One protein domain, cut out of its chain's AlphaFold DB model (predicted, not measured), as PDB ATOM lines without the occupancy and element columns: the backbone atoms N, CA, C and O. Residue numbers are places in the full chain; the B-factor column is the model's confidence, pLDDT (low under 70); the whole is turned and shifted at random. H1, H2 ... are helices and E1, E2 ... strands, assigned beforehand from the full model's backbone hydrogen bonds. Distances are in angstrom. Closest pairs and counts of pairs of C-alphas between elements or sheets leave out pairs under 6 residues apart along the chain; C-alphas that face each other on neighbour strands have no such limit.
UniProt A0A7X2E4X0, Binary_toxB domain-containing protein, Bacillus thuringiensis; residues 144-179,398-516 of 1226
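What this domain is: This is residues 144 to 179 and 398 to 516 of the 1226 residues of the protein "Binary_toxB domain-containing protein" of Bacillus thuringiensis (UniProt A0A7X2E4X0). A twisted sheet of four strands, E2, E1, E6 and E5, forms a wall, with helix H4 lying across one face and the small hairpin of E3 and E4 packed on H4. The small helices H1 and H2, with their loops, lie toward one end of the longest axis, on the E2 side of the sheet, while H5 and H6 lie toward the other end, on the E5 side; H3 leads into E1. The printed part has 155 residues, with six named helices and six named strands in the order H1 H2 H3 E1 E2 H4 E3 E4 E5 H5 H6 E6. The larger sheet, in the order E2 E1 E6 E5, is mixed, the small one is antiparallel, and the class is mixed, helices and strands. The whole is compact, with a radius of gyration of the C-alphas of 15.4 A and spans of 44 by 37 by 28 A.

Where its parts are: The printed part begins at Thr 144, and H1, residues 151 to 156, starts with C-alpha 151 at (-110.895, 13.268, -1.972). H2 holds residues 166 to 169. After the cut, H3, residues 399 to 409, is 15.3 A long. E1, residues 410 to 416, and E2, residues 422 to 428, measure 19.0 A and 19.8 A; C-alpha 410 is at (-116.986, 0.835, 3.698). H4, residues 443 to 450, is 10.3 A long, and E3, residues 454 to 456, and E4, residues 459 to 462, follow it. E5, residues 472 to 477, is 17.1 A long, and H5, residues 483 to 493, is 15.5 A long. H6 holds residues 498 to 502, and E6, residues 510 to 515, runs 16.2 A to C-alpha 515 at (-129.175, 3.150, 19.349).

How they stand to each other: In the larger sheet E2 and E5 are the edge strands, and the sheet is twisted, its C-alphas lying up to 4.3 A off the best plane. E1 and E2 form a hairpin, antiparallel, with N 413 and O 425 2.9 A apart. E1 and E6 are parallel, with N 414 and O 512 at 2.8 A. E6 and E5 are antiparallel, with N 513 and O 474 at 2.8 A. H4 is on the sheet at a height of 8.7 A, over E1, and runs across the strands at 83 degrees to E1 on the local plane. The closest C-alphas of H4 and E2 are those of Tyr 425 and Ser 450, 6.2 A apart. E3 and E4 form a second hairpin, with N 454 and O 461 at 2.8 A; the closest C-alphas of H4 and E3 are those of Thr 448 and Ser 454, 5.8 A apart. H2 only just touches H4, with 3 pairs of C-alphas within 8 A, the closest being His 167 and Ser 450 at 5.6 A. H1 only just touches H2, also with 3 pairs, the closest C-alphas being those of Lys 154 and Glu 169 at 5.2 A. H3 only grazes the sheet with its residues 406 to 409, and H5 only grazes it with its residues 483 to 487. H6 is only just on the sheet, with 5 pairs of C-alphas within 10 A, and only grazes it. H6 only just touches H4, with 3 pairs, the closest C-alphas being those of Ile 443 and Leu 502 at 4.8 A. H5 and H6 are close but not clearly touching, with the C-alphas of Leu 491 and Gly 500 6.4 A apart. Every O i to N i+4 pair is within hydrogen-bond range in H1, H4 and H6, against 6 of 7 in H3 and 6 of 7 in H5; H2 is too short for such a pair.

The domain as a whole: The two C-alphas farthest apart are those of Asn 159 and Ala 492, 45.3 A. Residues 180 to 397 are not printed, and C-alphas 179 and 398 are 13.6 A apart across this cut. Of the links that are printed whole, the one from E2 to H4, residues 429 to 442, is long. The mean pLDDT of the printed part is 84.5; 15 residues are under 70, among them 434 to 436 and 495 to 498.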
ATOM      1  N   THR A 144    -111.391   7.685  -1.889       94.69
ATOM      2  CA  THR A 144    -111.162   6.713  -0.810       94.69
ATOM      3  C   THR A 144    -112.386   5.816  -0.586       94.69
ATOM      4  O   THR A 144    -112.273   4.604  -0.383       94.69
ATOM      5  N   THR A 145    -113.589   6.386  -0.683       94.94
ATOM      6  CA  THR A 145    -114.871   5.686  -0.501       94.94
ATOM      7  C   THR A 145    -115.462   5.107  -1.782       94.94
ATOM      8  O   THR A 145    -116.502   4.453  -1.713       94.94
ATOM      9  N   ARG A 146    -114.821   5.307  -2.945       94.38
ATOM     10  CA  ARG A 146    -115.307   4.900  -4.283       94.38
ATOM     11  C   ARG A 146    -116.611   5.558  -4.733       94.38
ATOM     12  O   ARG A 146    -117.248   5.098  -5.692       94.38
ATOM     13  N   ASP A 147    -117.010   6.633  -4.070       94.56
ATOM     14  CA  ASP A 147    -118.097   7.464  -4.564       94.56
ATOM     15  C   ASP A 147    -117.636   8.276  -5.799       94.56
ATOM     16  O   ASP A 147    -116.468   8.212  -6.197       94.56
ATOM     17  N   PRO A 148    -118.545   8.959  -6.515       92.56
ATOM     18  CA  PRO A 148    -118.178   9.696  -7.723       92.56
ATOM     19  C   PRO A 148    -117.298  10.936  -7.497       92.56
ATOM     20  O   PRO A 148    -116.927  11.579  -8.482       92.56
ATOM     21  N   TYR A 149    -117.001  11.301  -6.247       92.62
ATOM     22  CA  TYR A 149    -116.276  12.516  -5.889       92.62
ATOM     23  C   TYR A 149    -114.893  12.144  -5.347       92.62
ATOM     24  O   TYR A 149    -114.754  11.243  -4.522       92.62
ATOM     25  N   ASN A 150    -113.851  12.806  -5.852       93.38
ATOM     26  CA  ASN A 150    -112.491  12.548  -5.380       93.38
ATOM     27  C   ASN A 150    -112.223  13.214  -4.022       93.38
ATOM     28  O   ASN A 150    -112.988  14.086  -3.595       93.38
ATOM     29  N   ASP A 151    -111.146  12.825  -3.346       95.00
ATOM     30  CA  ASP A 151    -110.895  13.268  -1.972       95.00
ATOM     31  C   ASP A 151    -110.594  14.776  -1.905       95.00
ATOM     32  O   ASP A 151    -111.107  15.480  -1.025       95.00
ATOM     33  N   TYR A 152    -109.921  15.327  -2.921       93.25
ATOM     34  CA  TYR A 152    -109.812  16.780  -3.108       93.25
ATOM     35  C   TYR A 152    -111.170  17.494  -3.247       93.25
ATOM     36  O   TYR A 152    -111.403  18.515  -2.593       93.25
ATOM     37  N   MET A 153    -112.093  17.000  -4.084       92.38
ATOM     38  CA  MET A 153    -113.428  17.597  -4.258       92.38
ATOM     39  C   MET A 153    -114.190  17.615  -2.938       92.38
ATOM     40  O   MET A 153    -114.798  18.632  -2.612       92.38
ATOM     41  N   LYS A 154    -114.111  16.530  -2.163       93.75
ATOM     42  CA  LYS A 154    -114.791  16.422  -0.870       93.75
ATOM     43  C   LYS A 154    -114.200  17.402   0.146       93.75
ATOM     44  O   LYS A 154    -114.876  18.283   0.668       93.75
ATOM     45  N   THR A 155    -112.889  17.363   0.360       91.88
ATOM     46  CA  THR A 155    -112.245  18.242   1.357       91.88
ATOM     47  C   THR A 155    -112.329  19.734   1.031       91.88
ATOM     48  O   THR A 155    -112.260  20.567   1.939       91.88
ATOM     49  N   THR A 156    -112.493  20.098  -0.245       89.31
ATOM     50  CA  THR A 156    -112.620  21.497  -0.683       89.31
ATOM     51  C   THR A 156    -114.056  21.959  -0.942       89.31
ATOM     52  O   THR A 156    -114.289  23.170  -0.997       89.31
ATOM     53  N   GLY A 157    -115.000  21.034  -1.142       86.94
ATOM     54  CA  GLY A 157    -116.352  21.306  -1.645       86.94
ATOM     55  C   GLY A 157    -116.394  21.840  -3.087       86.94
ATOM     56  O   GLY A 157    -117.440  22.277  -3.567       86.94
ATOM     57  N   LEU A 158    -115.262  21.870  -3.802       86.06
ATOM     58  CA  LEU A 158    -115.196  22.397  -5.166       86.06
ATOM     59  C   LEU A 158    -115.613  21.332  -6.175       86.06
ATOM     60  O   LEU A 158    -115.220  20.178  -6.064       86.06
ATOM     61  N   ASN A 159    -116.336  21.739  -7.224       85.31
ATOM     62  CA  ASN A 159    -116.750  20.858  -8.328       85.31
ATOM     63  C   ASN A 159    -117.576  19.629  -7.875       85.31
ATOM     64  O   ASN A 159    -117.684  18.649  -8.612       85.31
ATOM     65  N   MET A 160    -118.182  19.709  -6.687       86.38
ATOM     66  CA  MET A 160    -119.014  18.684  -6.059       86.38
ATOM     67  C   MET A 160    -120.457  19.172  -5.924       86.38
ATOM     68  O   MET A 160    -120.707  20.371  -5.789       86.38
ATOM     69  N   ASP A 161    -121.418  18.254  -6.056       87.44
ATOM     70  CA  ASP A 161    -122.834  18.588  -5.918       87.44
ATOM     71  C   ASP A 161    -123.094  19.155  -4.514       87.44
ATOM     72  O   ASP A 161    -122.998  18.438  -3.522       87.44
ATOM     73  N   ALA A 162    -123.454  20.438  -4.445       86.44
ATOM     74  CA  ALA A 162    -123.666  21.175  -3.196       86.44
ATOM     75  C   ALA A 162    -124.868  20.676  -2.368       86.44
ATOM     76  O   ALA A 162    -125.188  21.242  -1.328       86.44
ATOM     77  N   THR A 163    -125.596  19.673  -2.865       89.69
ATOM     78  CA  THR A 163    -126.706  19.027  -2.156       89.69
ATOM     79  C   THR A 163    -126.289  17.758  -1.413       89.69
ATOM     80  O   THR A 163    -127.127  17.155  -0.741       89.69
ATOM     81  N   VAL A 164    -125.027  17.329  -1.536       90.94
ATOM     82  CA  VAL A 164    -124.467  16.276  -0.682       90.94
ATOM     83  C   VAL A 164    -124.432  16.781   0.760       90.94
ATOM     84  O   VAL A 164    -124.073  17.925   1.013       90.94
ATOM     85  N   GLU A 165    -124.841  15.940   1.709       90.38
ATOM     86  CA  GLU A 165    -124.874  16.315   3.126       90.38
ATOM     87  C   GLU A 165    -123.470  16.594   3.677       90.38
ATOM     88  O   GLU A 165    -122.545  15.837   3.391       90.38
ATOM     89  N   ASP A 166    -123.336  17.595   4.553       84.81
ATOM     90  CA  ASP A 166    -122.070  18.087   5.123       84.81
ATOM     91  C   ASP A 166    -121.087  16.984   5.566       84.81
ATOM     92  O   ASP A 166    -119.888  17.065   5.289       84.81
ATOM     93  N   HIS A 167    -121.583  15.929   6.230       84.25
ATOM     94  CA  HIS A 167    -120.755  14.815   6.714       84.25
ATOM     95  C   HIS A 167    -120.083  14.029   5.582       84.25
ATOM     96  O   HIS A 167    -118.963  13.564   5.747       84.25
ATOM     97  N   ALA A 168    -120.753  13.877   4.437       84.75
ATOM     98  CA  ALA A 168    -120.211  13.215   3.250       84.75
ATOM     99  C   ALA A 168    -119.579  14.210   2.264       84.75
ATOM    100  O   ALA A 168    -118.705  13.825   1.491       84.75
ATOM    101  N   GLU A 169    -120.001  15.478   2.294       83.19
ATOM    102  CA  GLU A 169    -119.417  16.556   1.499       83.19
ATOM    103  C   GLU A 169    -117.957  16.746   1.890       83.19
ATOM    104  O   GLU A 169    -117.122  16.811   1.006       83.19
ATOM    105  N   ARG A 170    -117.631  16.776   3.188       84.31
ATOM    106  CA  ARG A 170    -116.319  17.252   3.663       84.31
ATOM    107  C   ARG A 170    -115.369  16.176   4.160       84.31
ATOM    108  O   ARG A 170    -114.251  16.508   4.532       84.31
ATOM    109  N   GLN A 171    -115.781  14.911   4.187       92.06
ATOM    110  CA  GLN A 171    -114.969  13.821   4.732       92.06
ATOM    111  C   GLN A 171    -114.644  12.783   3.651       92.06
ATOM    112  O   GLN A 171    -115.541  12.036   3.252       92.06
ATOM    113  N   PRO A 172    -113.375  12.659   3.209       95.00
ATOM    114  CA  PRO A 172    -112.932  11.608   2.284       95.00
ATOM    115  C   PRO A 172    -113.378  10.211   2.709       95.00
ATOM    116  O   PRO A 172    -113.836   9.422   1.888       95.00
ATOM    117  N   LEU A 173    -113.351   9.954   4.019       95.88
ATOM    118  CA  LEU A 173    -113.694   8.670   4.624       95.88
ATOM    119  C   LEU A 173    -115.204   8.404   4.744       95.88
ATOM    120  O   LEU A 173    -115.570   7.289   5.100       95.88
ATOM    121  N   VAL A 174    -116.097   9.356   4.456       96.38
ATOM    122  CA  VAL A 174    -117.560   9.145   4.510       96.38
ATOM    123  C   VAL A 174    -118.134   9.198   3.106       96.38
ATOM    124  O   VAL A 174    -118.020  10.213   2.428       96.38
ATOM    125  N   ALA A 175    -118.754   8.120   2.635       96.75
ATOM    126  CA  ALA A 175    -119.201   8.051   1.250       96.75
ATOM    127  C   ALA A 175    -120.405   8.966   0.986       96.75
ATOM    128  O   ALA A 175    -121.393   8.963   1.731       96.75
ATOM    129  N   ALA A 176    -120.367   9.677  -0.137       95.25
ATOM    130  CA  ALA A 176    -121.536  10.319  -0.717       95.25
ATOM    131  C   ALA A 176    -122.344   9.268  -1.494       95.25
ATOM    132  O   ALA A 176    -121.901   8.764  -2.527       95.25
ATOM    133  N   HIS A 177    -123.530   8.903  -1.008       93.44
ATOM    134  CA  HIS A 177    -124.355   7.891  -1.663       93.44
ATOM    135  C   HIS A 177    -125.852   8.169  -1.493       93.44
ATOM    136  O   HIS A 177    -126.293   8.574  -0.419       93.44
ATOM    137  N   PRO A 178    -126.686   7.921  -2.513       92.12
ATOM    138  CA  PRO A 178    -128.125   7.933  -2.329       92.12
ATOM    139  C   PRO A 178    -128.576   6.657  -1.613       92.12
ATOM    140  O   PRO A 178    -127.932   5.606  -1.655       92.12
ATOM    141  N   THR A 179    -129.733   6.720  -0.971       88.75
ATOM    142  CA  THR A 179    -130.439   5.533  -0.478       88.75
ATOM    143  C   THR A 179    -131.916   5.784  -0.671       88.75
ATOM    144  O   THR A 179    -132.470   6.712  -0.103       88.75
ATOM    145  N   SER A 398    -124.204   6.052 -13.910       88.06
ATOM    146  CA  SER A 398    -125.147   5.404 -13.011       88.06
ATOM    147  C   SER A 398    -124.547   5.310 -11.622       88.06
ATOM    148  O   SER A 398    -123.384   4.940 -11.466       88.06
ATOM    149  N   TRP A 399    -125.365   5.557 -10.603       91.62
ATOM    150  CA  TRP A 399    -125.021   5.246  -9.218       91.62
ATOM    151  C   TRP A 399    -124.736   3.752  -9.009       91.62
ATOM    152  O   TRP A 399    -123.977   3.407  -8.112       91.62
ATOM    153  N   ALA A 400    -125.290   2.856  -9.836       87.00
ATOM    154  CA  ALA A 400    -125.235   1.409  -9.608       87.00
ATOM    155  C   ALA A 400    -123.804   0.846  -9.487       87.00
ATOM    156  O   ALA A 400    -123.559  -0.010  -8.640       87.00
ATOM    157  N   SER A 401    -122.852   1.330 -10.296       84.94
ATOM    158  CA  SER A 401    -121.453   0.885 -10.214       84.94
ATOM    159  C   SER A 401    -120.752   1.396  -8.958       84.94
ATOM    160  O   SER A 401    -119.949   0.671  -8.378       84.94
ATOM    161  N   HIS A 402    -121.068   2.618  -8.527       91.81
ATOM    162  CA  HIS A 402    -120.486   3.216  -7.328       91.81
ATOM    163  C   HIS A 402    -121.057   2.589  -6.059       91.81
ATOM    164  O   HIS A 402    -120.289   2.243  -5.177       91.81
ATOM    165  N   LEU A 403    -122.369   2.345  -5.982       90.81
ATOM    166  CA  LEU A 403    -123.001   1.740  -4.801       90.81
ATOM    167  C   LEU A 403    -122.393   0.373  -4.446       90.81
ATOM    168  O   LEU A 403    -122.100   0.122  -3.280       90.81
ATOM    169  N   ALA A 404    -122.136  -0.474  -5.448       87.81
ATOM    170  CA  ALA A 404    -121.488  -1.768  -5.234       87.81
ATOM    171  C   ALA A 404    -120.035  -1.634  -4.741       87.81
ATOM    172  O   ALA A 404    -119.577  -2.436  -3.932       87.81
ATOM    173  N   GLN A 405    -119.301  -0.623  -5.217       91.69
ATOM    174  CA  GLN A 405    -117.934  -0.369  -4.761       91.69
ATOM    175  C   GLN A 405    -117.907   0.259  -3.366       91.69
ATOM    176  O   GLN A 405    -117.115  -0.171  -2.538       91.69
ATOM    177  N   ILE A 406    -118.796   1.208  -3.073       94.12
ATOM    178  CA  ILE A 406    -118.939   1.813  -1.746       94.12
ATOM    179  C   ILE A 406    -119.168   0.712  -0.708       94.12
ATOM    180  O   ILE A 406    -118.464   0.668   0.297       94.12
ATOM    181  N   GLU A 407    -120.076  -0.235  -0.964       89.00
ATOM    182  CA  GLU A 407    -120.319  -1.371  -0.060       89.00
ATOM    183  C   GLU A 407    -119.055  -2.222   0.186       89.00
ATOM    184  O   GLU A 407    -118.840  -2.702   1.294       89.00
ATOM    185  N   GLU A 408    -118.185  -2.384  -0.814       89.38
ATOM    186  CA  GLU A 408    -116.948  -3.173  -0.709       89.38
ATOM    187  C   GLU A 408    -115.821  -2.465   0.069       89.38
ATOM    188  O   GLU A 408    -114.917  -3.133   0.574       89.38
ATOM    189  N   TYR A 409    -115.851  -1.132   0.153       92.56
ATOM    190  CA  TYR A 409    -114.790  -0.313   0.763       92.56
ATOM    191  C   TYR A 409    -115.182   0.274   2.122       92.56
ATOM    192  O   TYR A 409    -114.333   0.819   2.827       92.56
ATOM    193  N   THR A 410    -116.453   0.162   2.510       94.62
ATOM    194  CA  THR A 410    -116.986   0.835   3.698       94.62
ATOM    195  C   THR A 410    -117.630  -0.128   4.689       94.62
ATOM    196  O   THR A 410    -118.129  -1.196   4.332       94.62
ATOM    197  N   ALA A 411    -117.630   0.262   5.959       93.88
ATOM    198  CA  ALA A 411    -118.545  -0.228   6.975       93.88
ATOM    199  C   ALA A 411    -119.832   0.615   6.965       93.88
ATOM    200  O   ALA A 411    -119.829   1.789   6.587       93.88
ATOM    201  N   THR A 412    -120.946   0.022   7.388       92.19
ATOM    202  CA  THR A 412    -122.219   0.728   7.572       92.19
ATOM    203  C   THR A 412    -122.380   1.133   9.027       92.19
ATOM    204  O   THR A 412    -122.354   0.266   9.896       92.19
ATOM    205  N   ILE A 413    -122.620   2.417   9.278       92.06
ATOM    206  CA  ILE A 413    -122.997   2.947  10.592       92.06
ATOM    207  C   ILE A 413    -124.484   3.294  10.548       92.06
ATOM    208  O   ILE A 413    -124.888   4.241   9.876       92.06
ATOM    209  N   ALA A 414    -125.313   2.500  11.216       87.38
ATOM    210  CA  ALA A 414    -126.741   2.725  11.377       87.38
ATOM    211  C   ALA A 414    -126.998   3.380  12.737       87.38
ATOM    212  O   ALA A 414    -126.880   2.737  13.776       87.38
ATOM    213  N   PHE A 415    -127.349   4.658  12.725       86.62
ATOM    214  CA  PHE A 415    -127.690   5.422  13.914       86.62
ATOM    215  C   PHE A 415    -129.208   5.495  14.067       86.62
ATOM    216  O   PHE A 415    -129.893   6.024  13.191       86.62
ATOM    217  N   GLU A 416    -129.730   4.968  15.168       79.69
ATOM    218  CA  GLU A 416    -131.124   5.111  15.572       79.69
ATOM    219  C   GLU A 416    -131.216   6.171  16.666       79.69
ATOM    220  O   GLU A 416    -130.663   6.000  17.751       79.69
ATOM    221  N   ASN A 417    -131.903   7.276  16.383       79.12
ATOM    222  CA  ASN A 417    -132.116   8.306  17.394       79.12
ATOM    223  C   ASN A 417    -133.192   7.879  18.408       79.12
ATOM    224  O   ASN A 417    -133.969   6.953  18.177       79.12
ATOM    225  N   LYS A 418    -133.337   8.641  19.491       72.75
ATOM    226  CA  LYS A 418    -134.327   8.402  20.556       72.75
ATOM    227  C   LYS A 418    -135.796   8.355  20.114       72.75
ATOM    228  O   LYS A 418    -136.658   7.941  20.889       72.75
ATOM    229  N   THR A 419    -136.103   8.813  18.895       63.62
ATOM    230  CA  THR A 419    -137.447   8.750  18.291       63.62
ATOM    231  C   THR A 419    -137.667   7.497  17.434       63.62
ATOM    232  O   THR A 419    -138.745   7.338  16.866       63.62
ATOM    233  N   GLY A 420    -136.663   6.620  17.332       61.62
ATOM    234  CA  GLY A 420    -136.676   5.414  16.500       61.62
ATOM    235  C   GLY A 420    -136.393   5.678  15.017       61.62
ATOM    236  O   GLY A 420    -136.606   4.807  14.175       61.62
ATOM    237  N   VAL A 421    -135.951   6.888  14.651       67.88
ATOM    238  CA  VAL A 421    -135.588   7.206  13.266       67.88
ATOM    239  C   VAL A 421    -134.165   6.728  13.017       67.88
ATOM    240  O   VAL A 421    -133.225   7.205  13.651       67.88
ATOM    241  N   VAL A 422    -134.018   5.817  12.055       73.69
ATOM    242  CA  VAL A 422    -132.721   5.277  11.640       73.69
ATOM    243  C   VAL A 422    -132.160   6.055  10.457       73.69
ATOM    244  O   VAL A 422    -132.810   6.166   9.414       73.69
ATOM    245  N   LYS A 423    -130.919   6.520  10.589       82.00
ATOM    246  CA  LYS A 423    -130.099   7.057   9.501       82.00
ATOM    247  C   LYS A 423    -128.853   6.194   9.328       82.00
ATOM    248  O   LYS A 423    -128.308   5.685  10.301       82.00
ATOM    249  N   LYS A 424    -128.430   5.974   8.083       86.81
ATOM    250  CA  LYS A 424    -127.295   5.102   7.761       86.81
ATOM    251  C   LYS A 424    -126.217   5.888   7.040       86.81
ATOM    252  O   LYS A 424    -126.525   6.667   6.144       86.81
ATOM    253  N   TYR A 425    -124.977   5.607   7.400       92.88
ATOM    254  CA  TYR A 425    -123.783   6.190   6.814       92.88
ATOM    255  C   TYR A 425    -122.835   5.086   6.359       92.88
ATOM    256  O   TYR A 425    -122.862   3.970   6.884       92.88
ATOM    257  N   ARG A 426    -121.987   5.402   5.382       95.06
ATOM    258  CA  ARG A 426    -120.958   4.504   4.850       95.06
ATOM    259  C   ARG A 426    -119.597   5.110   5.134       95.06
ATOM    260  O   ARG A 426    -119.291   6.173   4.603       95.06
ATOM    261  N   VAL A 427    -118.808   4.453   5.975       96.56
ATOM    262  CA  VAL A 427    -117.501   4.947   6.426       96.56
ATOM    263  C   VAL A 427    -116.409   4.010   5.929       96.56
ATOM    264  O   VAL A 427    -116.532   2.797   6.084       96.56
ATOM    265  N   ALA A 428    -115.365   4.543   5.301       95.44
ATOM    266  CA  ALA A 428    -114.223   3.786   4.804       95.44
ATOM    267  C   ALA A 428    -113.610   2.942   5.929       95.44
ATOM    268  O   ALA A 428    -113.397   3.424   7.039       95.44
ATOM    269  N   ALA A 429    -113.352   1.669   5.644       93.69
ATOM    270  CA  ALA A 429    -112.922   0.712   6.655       93.69
ATOM    271  C   ALA A 429    -111.871  -0.255   6.105       93.69
ATOM    272  O   ALA A 429    -111.726  -0.433   4.893       93.69
ATOM    273  N   ASN A 430    -111.138  -0.899   7.011       90.50
ATOM    274  CA  ASN A 430    -110.048  -1.799   6.659       90.50
ATOM    275  C   ASN A 430    -110.569  -3.008   5.858       90.50
ATOM    276  O   ASN A 430    -111.502  -3.695   6.274       90.50
ATOM    277  N   ARG A 431    -109.960  -3.300   4.708       87.44
ATOM    278  CA  ARG A 431    -110.393  -4.375   3.797       87.44
ATOM    279  C   ARG A 431    -109.667  -5.699   4.039       87.44
ATOM    280  O   ARG A 431    -109.954  -6.683   3.362       87.44
ATOM    281  N   GLY A 432    -108.711  -5.733   4.965       78.94
ATOM    282  CA  GLY A 432    -107.880  -6.902   5.247       78.94
ATOM    283  C   GLY A 432    -106.883  -7.227   4.131       78.94
ATOM    284  O   GLY A 432    -106.414  -8.359   4.043       78.94
ATOM    285  N   LEU A 433    -106.583  -6.264   3.253       76.50
ATOM    286  CA  LEU A 433    -105.574  -6.429   2.204       76.50
ATOM    287  C   LEU A 433    -104.161  -6.178   2.762       76.50
ATOM    288  O   LEU A 433    -103.992  -5.668   3.866       76.50
ATOM    289  N   SER A 434    -103.126  -6.533   2.010       65.38
ATOM    290  CA  SER A 434    -101.733  -6.204   2.342       65.38
ATOM    291  C   SER A 434    -101.260  -5.007   1.511       65.38
ATOM    292  O   SER A 434    -100.308  -5.123   0.741       65.38
ATOM    293  N   THR A 435    -102.002  -3.904   1.567       66.19
ATOM    294  CA  THR A 435    -101.650  -2.638   0.902       66.19
ATOM    295  C   THR A 435    -100.947  -1.710   1.886       66.19
ATOM    296  O   THR A 435    -101.178  -1.816   3.091       66.19
ATOM    297  N   ASP A 436    -100.113  -0.803   1.371       62.31
ATOM    298  CA  ASP A 436     -99.301   0.108   2.192       62.31
ATOM    299  C   ASP A 436    -100.153   1.090   3.016       62.31
ATOM    300  O   ASP A 436     -99.745   1.496   4.103       62.31
ATOM    301  N   TRP A 437    -101.369   1.402   2.554       82.69
ATOM    302  CA  TRP A 437    -102.353   2.185   3.297       82.69
ATOM    303  C   TRP A 437    -103.719   1.489   3.325       82.69
ATOM    304  O   TRP A 437    -104.153   0.899   2.329       82.69
ATOM    305  N   GLN A 438    -104.387   1.545   4.483       81.81
ATOM    306  CA  GLN A 438    -105.804   1.221   4.661       81.81
ATOM    307  C   GLN A 438    -106.427   2.118   5.725       81.81
ATOM    308  O   GLN A 438    -105.743   2.465   6.692       81.81
ATOM    309  N   PRO A 439    -107.739   2.401   5.624       86.25
ATOM    310  CA  PRO A 439    -108.448   3.119   6.670       86.25
ATOM    311  C   PRO A 439    -108.339   2.359   7.998       86.25
ATOM    312  O   PRO A 439    -108.658   1.169   8.070       86.25
ATOM    313  N   ASN A 440    -107.894   3.047   9.050       88.31
ATOM    314  CA  ASN A 440    -107.784   2.509  10.408       88.31
ATOM    315  C   ASN A 440    -108.782   3.193  11.355       88.31
ATOM    316  O   ASN A 440    -108.408   3.717  12.406       88.31
ATOM    317  N   VAL A 441    -110.045   3.198  10.935       93.12
ATOM    318  CA  VAL A 441    -111.149   3.898  11.599       93.12
ATOM    319  C   VAL A 441    -111.740   3.011  12.696       93.12
ATOM    320  O   VAL A 441    -112.064   1.851  12.433       93.12
ATOM    321  N   ASP A 442    -111.865   3.521  13.920       93.75
ATOM    322  CA  ASP A 442    -112.645   2.877  14.990       93.75
ATOM    323  C   ASP A 442    -114.088   3.399  15.049       93.75
ATOM    324  O   ASP A 442    -114.504   4.250  14.263       93.75
ATOM    325  N   ILE A 443    -114.893   2.837  15.950       92.75
ATOM    326  CA  ILE A 443    -116.295   3.227  16.112       92.75
ATOM    327  C   ILE A 443    -116.419   4.684  16.582       92.75
ATOM    328  O   ILE A 443    -117.294   5.386  16.077       92.75
ATOM    329  N   ALA A 444    -115.561   5.154  17.496       92.94
ATOM    330  CA  ALA A 444    -115.538   6.550  17.941       92.94
ATOM    331  C   ALA A 444    -115.320   7.499  16.759       92.94
ATOM    332  O   ALA A 444    -116.154   8.365  16.489       92.94
ATOM    333  N   GLU A 445    -114.246   7.274  15.999       92.75
ATOM    334  CA  GLU A 445    -113.891   8.073  14.832       92.75
ATOM    335  C   GLU A 445    -114.999   8.010  13.775       92.75
ATOM    336  O   GLU A 445    -115.411   9.041  13.244       92.75
ATOM    337  N   ALA A 446    -115.578   6.834  13.519       94.69
ATOM    338  CA  ALA A 446    -116.684   6.697  12.576       94.69
ATOM    339  C   ALA A 446    -117.930   7.491  12.995       94.69
ATOM    340  O   ALA A 446    -118.586   8.083  12.134       94.69
ATOM    341  N   LEU A 447    -118.266   7.534  14.286       93.88
ATOM    342  CA  LEU A 447    -119.383   8.331  14.801       93.88
ATOM    343  C   LEU A 447    -119.110   9.835  14.678       93.88
ATOM    344  O   LEU A 447    -120.007  10.582  14.275       93.88
ATOM    345  N   THR A 448    -117.878  10.266  14.942       92.00
ATOM    346  CA  THR A 448    -117.436  11.657  14.755       92.00
ATOM    347  C   THR A 448    -117.522  12.071  13.286       92.00
ATOM    348  O   THR A 448    -118.108  13.105  12.961       92.00
ATOM    349  N   LEU A 449    -117.025  11.227  12.378       91.88
ATOM    350  CA  LEU A 449    -117.035  11.485  10.938       91.88
ATOM    351  C   LEU A 449    -118.456  11.521  10.351       91.88
ATOM    352  O   LEU A 449    -118.735  12.343   9.480       91.88
ATOM    353  N   SER A 450    -119.354  10.639  10.807       92.31
ATOM    354  CA  SER A 450    -120.636  10.391  10.129       92.31
ATOM    355  C   SER A 450    -121.875  10.947  10.834       92.31
ATOM    356  O   SER A 450    -122.697  11.605  10.199       92.31
ATOM    357  N   VAL A 451    -122.024  10.703  12.137       90.06
ATOM    358  CA  VAL A 451    -123.205  11.107  12.924       90.06
ATOM    359  C   VAL A 451    -123.042  12.533  13.469       90.06
ATOM    360  O   VAL A 451    -124.011  13.145  13.916       90.06
ATOM    361  N   GLY A 452    -121.826  13.083  13.407       87.38
ATOM    362  CA  GLY A 452    -121.495  14.377  13.998       87.38
ATOM    363  C   GLY A 452    -121.294  14.289  15.506       87.38
ATOM    364  O   GLY A 452    -121.666  15.217  16.225       87.38
ATOM    365  N   ALA A 453    -120.755  13.165  15.990       89.81
ATOM    366  CA  ALA A 453    -120.305  13.073  17.371       89.81
ATOM    367  C   ALA A 453    -119.144  14.051  17.627       89.81
ATOM    368  O   ALA A 453    -118.392  14.397  16.715       89.81
ATOM    369  N   SER A 454    -118.998  14.495  18.869       88.75
ATOM    370  CA  SER A 454    -117.818  15.215  19.341       88.75
ATOM    371  C   SER A 454    -117.057  14.343  20.325       88.75
ATOM    372  O   SER A 454    -117.673  13.702  21.174       88.75
ATOM    373  N   GLU A 455    -115.736  14.359  20.247       86.44
ATOM    374  CA  GLU A 455    -114.858  13.640  21.166       86.44
ATOM    375  C   GLU A 455    -114.018  14.647  21.954       86.44
ATOM    376  O   GLU A 455    -113.432  15.566  21.375       86.44
ATOM    377  N   ASP A 456    -113.994  14.497  23.275       82.88
ATOM    378  CA  ASP A 456    -113.127  15.260  24.168       82.88
ATOM    379  C   ASP A 456    -112.490  14.351  25.233       82.88
ATOM    380  O   ASP A 456    -112.642  13.130  25.210       82.88
ATOM    381  N   GLU A 457    -111.742  14.941  26.170       79.19
ATOM    382  CA  GLU A 457    -111.052  14.207  27.243       79.19
ATOM    383  C   GLU A 457    -111.980  13.382  28.157       79.19
ATOM    384  O   GLU A 457    -111.501  12.513  28.883       79.19
ATOM    385  N   ASN A 458    -113.290  13.640  28.126       78.00
ATOM    386  CA  ASN A 458    -114.312  12.969  28.923       78.00
ATOM    387  C   ASN A 458    -115.115  11.920  28.126       78.00
ATOM    388  O   ASN A 458    -115.980  11.264  28.711       78.00
ATOM    389  N   GLY A 459    -114.847  11.751  26.824       84.88
ATOM    390  CA  GLY A 459    -115.424  10.696  25.985       84.88
ATOM    391  C   GLY A 459    -116.071  11.191  24.687       84.88
ATOM    392  O   GLY A 459    -115.832  12.302  24.217       84.88
ATOM    393  N   VAL A 460    -116.906  10.332  24.093       88.94
ATOM    394  CA  VAL A 460    -117.646  10.607  22.849       88.94
ATOM    395  C   VAL A 460    -119.063  11.074  23.179       88.94
ATOM    396  O   VAL A 460    -119.749  10.465  23.999       88.94
ATOM    397  N   TYR A 461    -119.531  12.125  22.509       90.38
ATOM    398  CA  TYR A 461    -120.834  12.748  22.734       90.38
ATOM    399  C   TYR A 461    -121.614  12.893  21.428       90.38
ATOM    400  O   TYR A 461    -121.093  13.400  20.440       90.38
ATOM    401  N   ILE A 462    -122.896  12.526  21.433       89.19
ATOM    402  CA  ILE A 462    -123.817  12.726  20.306       89.19
ATOM    403  C   ILE A 462    -124.953  13.630  20.777       89.19
ATOM    404  O   ILE A 462    -125.630  13.328  21.758       89.19
ATOM    405  N   GLY A 463    -125.143  14.778  20.121       84.12
ATOM    406  CA  GLY A 463    -126.193  15.735  20.501       84.12
ATOM    407  C   GLY A 463    -126.075  16.272  21.938       84.12
ATOM    408  O   GLY A 463    -127.076  16.685  22.517       84.12
ATOM    409  N   GLY A 464    -124.869  16.243  22.523       83.19
ATOM    410  CA  GLY A 464    -124.602  16.617  23.919       83.19
ATOM    411  C   GLY A 464    -124.785  15.488  24.943       83.19
ATOM    412  O   GLY A 464    -124.487  15.690  26.118       83.19
ATOM    413  N   SER A 465    -125.233  14.303  24.522       84.38
ATOM    414  CA  SER A 465    -125.336  13.110  25.367       84.38
ATOM    415  C   SER A 465    -124.068  12.271  25.254       84.38
ATOM    416  O   SER A 465    -123.659  11.933  24.145       84.38
ATOM    417  N   ALA A 466    -123.466  11.904  26.388       86.19
ATOM    418  CA  ALA A 466    -122.334  10.979  26.406       86.19
ATOM    419  C   ALA A 466    -122.759   9.610  25.855       86.19
ATOM    420  O   ALA A 466    -123.812   9.093  26.242       86.19
ATOM    421  N   VAL A 467    -121.941   9.031  24.977       85.75
ATOM    422  CA  VAL A 467    -122.069   7.648  24.509       85.75
ATOM    423  C   VAL A 467    -121.551   6.733  25.615       85.75
ATOM    424  O   VAL A 467    -120.389   6.340  25.648       85.75
ATOM    425  N   ASP A 468    -122.428   6.472  26.580       78.19
ATOM    426  CA  ASP A 468    -122.161   5.693  27.784       78.19
ATOM    427  C   ASP A 468    -122.856   4.317  27.753       78.19
ATOM    428  O   ASP A 468    -123.395   3.871  26.743       78.19
ATOM    429  N   GLU A 469    -122.837   3.622  28.885       65.00
ATOM    430  CA  GLU A 469    -123.469   2.315  29.105       65.00
ATOM    431  C   GLU A 469    -124.986   2.239  28.846       65.00
ATOM    432  O   GLU A 469    -125.546   1.142  28.812       65.00
ATOM    433  N   ARG A 470    -125.673   3.370  28.651       67.88
ATOM    434  CA  ARG A 470    -127.101   3.401  28.293       67.88
ATOM    435  C   ARG A 470    -127.340   3.269  26.791       67.88
ATOM    436  O   ARG A 470    -128.473   3.025  26.384       67.88
ATOM    437  N   TRP A 471    -126.305   3.442  25.975       76.62
ATOM    438  CA  TRP A 471    -126.378   3.269  24.529       76.62
ATOM    439  C   TRP A 471    -126.247   1.798  24.152       76.62
ATOM    440  O   TRP A 471    -125.417   1.074  24.702       76.62
ATOM    441  N   SER A 472    -127.026   1.361  23.162       71.19
ATOM    442  CA  SER A 472    -126.894   0.005  22.621       71.19
ATOM    443  C   SER A 472    -126.062   0.044  21.347       71.19
ATOM    444  O   SER A 472    -126.437   0.710  20.380       71.19
ATOM    445  N   ILE A 473    -124.947  -0.689  21.339       73.50
ATOM    446  CA  ILE A 473    -124.072  -0.831  20.172       73.50
ATOM    447  C   ILE A 473    -124.055  -2.295  19.734       73.50
ATOM    448  O   ILE A 473    -123.716  -3.178  20.523       73.50
ATOM    449  N   TYR A 474    -124.394  -2.543  18.469       74.69
ATOM    450  CA  TYR A 474    -124.347  -3.868  17.851       74.69
ATOM    451  C   TYR A 474    -123.365  -3.859  16.691       74.69
ATOM    452  O   TYR A 474    -123.405  -2.959  15.859       74.69
ATOM    453  N   ILE A 475    -122.524  -4.885  16.595       76.38
ATOM    454  CA  ILE A 475    -121.561  -5.043  15.500       76.38
ATOM    455  C   ILE A 475    -121.779  -6.414  14.872       76.38
ATOM    456  O   ILE A 475    -121.868  -7.426  15.573       76.38
ATOM    457  N   SER A 476    -121.858  -6.454  13.545       72.69
ATOM    458  CA  SER A 476    -121.950  -7.697  12.781       72.69
ATOM    459  C   SER A 476    -121.227  -7.579  11.442       72.69
ATOM    460  O   SER A 476    -121.005  -6.480  10.946       72.69
ATOM    461  N   ASN A 477    -120.876  -8.710  10.834       75.12
ATOM    462  CA  ASN A 477    -120.407  -8.757   9.452       75.12
ATOM    463  C   ASN A 477    -120.958 -10.017   8.790       75.12
ATOM    464  O   ASN A 477    -120.615 -11.138   9.163       75.12
ATOM    465  N   VAL A 478    -121.835  -9.836   7.805       60.72
ATOM    466  CA  VAL A 478    -122.539 -10.951   7.152       60.72
ATOM    467  C   VAL A 478    -121.612 -11.873   6.363       60.72
ATOM    468  O   VAL A 478    -121.936 -13.040   6.156       60.72
ATOM    469  N   ASN A 479    -120.456 -11.364   5.934       68.56
ATOM    470  CA  ASN A 479    -119.493 -12.115   5.133       68.56
ATOM    471  C   ASN A 479    -118.358 -12.699   5.976       68.56
ATOM    472  O   ASN A 479    -117.625 -13.560   5.490       68.56
ATOM    473  N   ASN A 480    -118.228 -12.268   7.233       71.50
ATOM    474  CA  ASN A 480    -117.275 -12.818   8.181       71.50
ATOM    475  C   ASN A 480    -118.007 -13.356   9.425       71.50
ATOM    476  O   ASN A 480    -118.165 -12.630  10.410       71.50
ATOM    477  N   PRO A 481    -118.408 -14.642   9.436       65.38
ATOM    478  CA  PRO A 481    -119.065 -15.245  10.596       65.38
ATOM    479  C   PRO A 481    -118.171 -15.276  11.848       65.38
ATOM    480  O   PRO A 481    -118.688 -15.407  12.955       65.38
ATOM    481  N   ASN A 482    -116.849 -15.119  11.699       71.19
ATOM    482  CA  ASN A 482    -115.905 -15.050  12.814       71.19
ATOM    483  C   ASN A 482    -115.708 -13.626  13.347       71.19
ATOM    484  O   ASN A 482    -115.014 -13.461  14.349       71.19
ATOM    485  N   ARG A 483    -116.326 -12.600  12.738       79.19
ATOM    486  CA  ARG A 483    -116.148 -11.201  13.156       79.19
ATOM    487  C   ARG A 483    -116.467 -10.989  14.633       79.19
ATOM    488  O   ARG A 483    -115.771 -10.234  15.294       79.19
ATOM    489  N   TYR A 484    -117.461 -11.705  15.161       70.69
ATOM    490  CA  TYR A 484    -117.776 -11.728  16.592       70.69
ATOM    491  C   TYR A 484    -116.557 -12.075  17.461       70.69
ATOM    492  O   TYR A 484    -116.262 -11.369  18.423       70.69
ATOM    493  N   GLN A 485    -115.838 -13.147  17.113       71.12
ATOM    494  CA  GLN A 485    -114.670 -13.589  17.874       71.12
ATOM    495  C   GLN A 485    -113.511 -12.601  17.726       71.12
ATOM    496  O   GLN A 485    -112.825 -12.328  18.697       71.12
ATOM    497  N   GLU A 486    -113.332 -12.010  16.545       81.94
ATOM    498  CA  GLU A 486    -112.312 -10.977  16.334       81.94
ATOM    499  C   GLU A 486    -112.574  -9.736  17.194       81.94
ATOM    500  O   GLU A 486    -111.654  -9.238  17.831       81.94
ATOM    501  N   VAL A 487    -113.830  -9.277  17.275       78.88
ATOM    502  CA  VAL A 487    -114.214  -8.169  18.163       78.88
ATOM    503  C   VAL A 487    -113.950  -8.536  19.623       78.88
ATOM    504  O   VAL A 487    -113.432  -7.714  20.367       78.88
ATOM    505  N   LEU A 488    -114.252  -9.768  20.045       73.62
ATOM    506  CA  LEU A 488    -113.905 -10.237  21.392       73.62
ATOM    507  C   LEU A 488    -112.399 -10.229  21.656       73.62
ATOM    508  O   LEU A 488    -111.978  -9.852  22.747       73.62
ATOM    509  N   ASP A 489    -111.602 -10.664  20.686       81.19
ATOM    510  CA  ASP A 489    -110.150 -10.739  20.813       81.19
ATOM    511  C   ASP A 489    -109.521  -9.331  20.842       81.19
ATOM    512  O   ASP A 489    -108.559  -9.112  21.581       81.19
ATOM    513  N   GLU A 490    -110.079  -8.374  20.091       83.12
ATOM    514  CA  GLU A 490    -109.745  -6.943  20.170       83.12
ATOM    515  C   GLU A 490    -110.128  -6.375  21.546       83.12
ATOM    516  O   GLU A 490    -109.289  -5.802  22.239       83.12
ATOM    517  N   LEU A 491    -111.360  -6.616  21.999       76.56
ATOM    518  CA  LEU A 491    -111.854  -6.160  23.301       76.56
ATOM    519  C   LEU A 491    -111.109  -6.774  24.486       76.56
ATOM    520  O   LEU A 491    -111.030  -6.146  25.531       76.56
ATOM    521  N   ALA A 492    -110.563  -7.983  24.354       75.56
ATOM    522  CA  ALA A 492    -109.737  -8.603  25.389       75.56
ATOM    523  C   ALA A 492    -108.355  -7.941  25.528       75.56
ATOM    524  O   ALA A 492    -107.705  -8.098  26.563       75.56
ATOM    525  N   GLN A 493    -107.890  -7.248  24.484       77.56
ATOM    526  CA  GLN A 493    -106.670  -6.435  24.509       77.56
ATOM    527  C   GLN A 493    -106.940  -4.999  24.974       77.56
ATOM    528  O   GLN A 493    -106.009  -4.314  25.395       77.56
ATOM    529  N   LEU A 494    -108.196  -4.566  24.898       73.94
ATOM    530  CA  LEU A 494    -108.692  -3.294  25.407       73.94
ATOM    531  C   LEU A 494    -109.289  -3.484  26.812       73.94
ATOM    532  O   LEU A 494    -109.418  -4.601  27.317       73.94
ATOM    533  N   ASP A 495    -109.666  -2.387  27.463       67.75
ATOM    534  CA  ASP A 495    -110.500  -2.483  28.657       67.75
ATOM    535  C   ASP A 495    -111.929  -2.863  28.241       67.75
ATOM    536  O   ASP A 495    -112.498  -2.289  27.314       67.75
ATOM    537  N   LEU A 496    -112.530  -3.843  28.926       65.00
ATOM    538  CA  LEU A 496    -113.933  -4.224  28.730       65.00
ATOM    539  C   LEU A 496    -114.842  -3.127  29.301       65.00
ATOM    540  O   LEU A 496    -115.451  -3.312  30.349       65.00
ATOM    541  N   THR A 497    -114.905  -1.980  28.635       67.38
ATOM    542  CA  THR A 497    -115.731  -0.809  28.955       67.38
ATOM    543  C   THR A 497    -116.382  -0.280  27.672       67.38
ATOM    544  O   THR A 497    -116.028  -0.697  26.566       67.38
ATOM    545  N   THR A 498    -117.336   0.650  27.791       65.50
ATOM    546  CA  THR A 498    -117.892   1.363  26.626       65.50
ATOM    547  C   THR A 498    -116.791   2.066  25.828       65.50
ATOM    548  O   THR A 498    -116.797   2.012  24.603       65.50
ATOM    549  N   GLU A 499    -115.800   2.644  26.512       76.44
ATOM    550  CA  GLU A 499    -114.631   3.267  25.879       76.44
ATOM    551  C   GLU A 499    -113.822   2.260  25.051       76.44
ATOM    552  O   GLU A 499    -113.424   2.574  23.932       76.44
ATOM    553  N   GLY A 500    -113.642   1.029  25.542       78.25
ATOM    554  CA  GLY A 500    -112.984  -0.033  24.777       78.25
ATOM    555  C   GLY A 500    -113.762  -0.447  23.526       78.25
ATOM    556  O   GLY A 500    -113.166  -0.674  22.478       78.25
ATOM    557  N   ILE A 501    -115.098  -0.487  23.583       81.62
ATOM    558  CA  ILE A 501    -115.929  -0.781  22.401       81.62
ATOM    559  C   ILE A 501    -115.812   0.315  21.351       81.62
ATOM    560  O   ILE A 501    -115.703   0.017  20.164       81.62
ATOM    561  N   LEU A 502    -115.794   1.573  21.777       88.69
ATOM    562  CA  LEU A 502    -115.628   2.702  20.870       88.69
ATOM    563  C   LEU A 502    -114.265   2.684  20.148       88.69
ATOM    564  O   LEU A 502    -114.164   3.226  19.054       88.69
ATOM    565  N   GLN A 503    -113.263   1.984  20.690       90.19
ATOM    566  CA  GLN A 503    -111.934   1.807  20.089       90.19
ATOM    567  C   GLN A 503    -111.810   0.590  19.150       90.19
ATOM    568  O   GLN A 503    -110.758   0.389  18.538       90.19
ATOM    569  N   VAL A 504    -112.860  -0.231  19.007       89.50
ATOM    570  CA  VAL A 504    -112.858  -1.385  18.091       89.50
ATOM    571  C   VAL A 504    -112.697  -0.907  16.649       89.50
ATOM    572  O   VAL A 504    -113.431  -0.027  16.192       89.50
ATOM    573  N   LYS A 505    -111.759  -1.511  15.909       92.44
ATOM    574  CA  LYS A 505    -111.444  -1.100  14.535       92.44
ATOM    575  C   LYS A 505    -112.441  -1.673  13.543       92.44
ATOM    576  O   LYS A 505    -112.752  -2.863  13.573       92.44
ATOM    577  N   LEU A 506    -112.925  -0.830  12.636       93.12
ATOM    578  CA  LEU A 506    -113.891  -1.204  11.614       93.12
ATOM    579  C   LEU A 506    -113.231  -1.957  10.462       93.12
ATOM    580  O   LEU A 506    -112.174  -1.575   9.952       93.12
ATOM    581  N   LYS A 507    -113.927  -2.988   9.986       91.75
ATOM    582  CA  LYS A 507    -113.609  -3.684   8.740       91.75
ATOM    583  C   LYS A 507    -114.669  -3.399   7.685       91.75
ATOM    584  O   LYS A 507    -115.833  -3.154   7.997       91.75
ATOM    585  N   ALA A 508    -114.278  -3.434   6.417       90.62
ATOM    586  CA  ALA A 508    -115.209  -3.279   5.311       90.62
ATOM    587  C   ALA A 508    -116.344  -4.311   5.420       90.62
ATOM    588  O   ALA A 508    -116.124  -5.479   5.765       90.62
ATOM    589  N   LYS A 509    -117.568  -3.864   5.126       88.88
ATOM    590  CA  LYS A 509    -118.827  -4.611   5.294       88.88
ATOM    591  C   LYS A 509    -119.218  -4.933   6.737       88.88
ATOM    592  O   LYS A 509    -120.195  -5.662   6.934       88.88
ATOM    593  N   ASP A 510    -118.517  -4.392   7.734       88.69
ATOM    594  CA  ASP A 510    -119.071  -4.345   9.083       88.69
ATOM    595  C   ASP A 510    -120.377  -3.537   9.059       88.69
ATOM    596  O   ASP A 510    -120.540  -2.576   8.305       88.69
ATOM    597  N   TYR A 511    -121.326  -3.957   9.881       85.88
ATOM    598  CA  TYR A 511    -122.600  -3.301  10.103       85.88
ATOM    599  C   TYR A 511    -122.700  -2.980  11.587       85.88
ATOM    600  O   TYR A 511    -122.919  -3.874  12.412       85.88
ATOM    601  N   VAL A 512    -122.502  -1.705  11.909       86.19
ATOM    602  CA  VAL A 512    -122.550  -1.175  13.267       86.19
ATOM    603  C   VAL A 512    -123.873  -0.464  13.461       86.19
ATOM    604  O   VAL A 512    -124.248   0.400  12.675       86.19
ATOM    605  N   THR A 513    -124.587  -0.832  14.511       80.94
ATOM    606  CA  THR A 513    -125.821  -0.179  14.935       80.94
ATOM    607  C   THR A 513    -125.564   0.544  16.230       80.94
ATOM    608  O   THR A 513    -125.055  -0.071  17.160       80.94
ATOM    609  N   VAL A 514    -125.953   1.809  16.298       82.69
ATOM    610  CA  VAL A 514    -125.873   2.626  17.505       82.69
ATOM    611  C   VAL A 514    -127.263   3.161  17.794       82.69
ATOM    612  O   VAL A 514    -127.821   3.894  16.980       82.69
ATOM    613  N   ILE A 515    -127.831   2.759  18.926       78.25
ATOM    614  CA  ILE A 515    -129.175   3.150  19.349       78.25
ATOM    615  C   ILE A 515    -129.050   4.124  20.510       78.25
ATOM    616  O   ILE A 515    -128.526   3.774  21.573       78.25
ATOM    617  N   GLU A 516    -129.545   5.338  20.289       80.38
ATOM    618  CA  GLU A 516    -129.671   6.358  21.319       80.38
ATOM    619  C   GLU A 516    -130.699   5.916  22.369       80.38
ATOM    620  O   GLU A 516    -131.808   5.500  22.007       80.38
TER     621      GLU A 516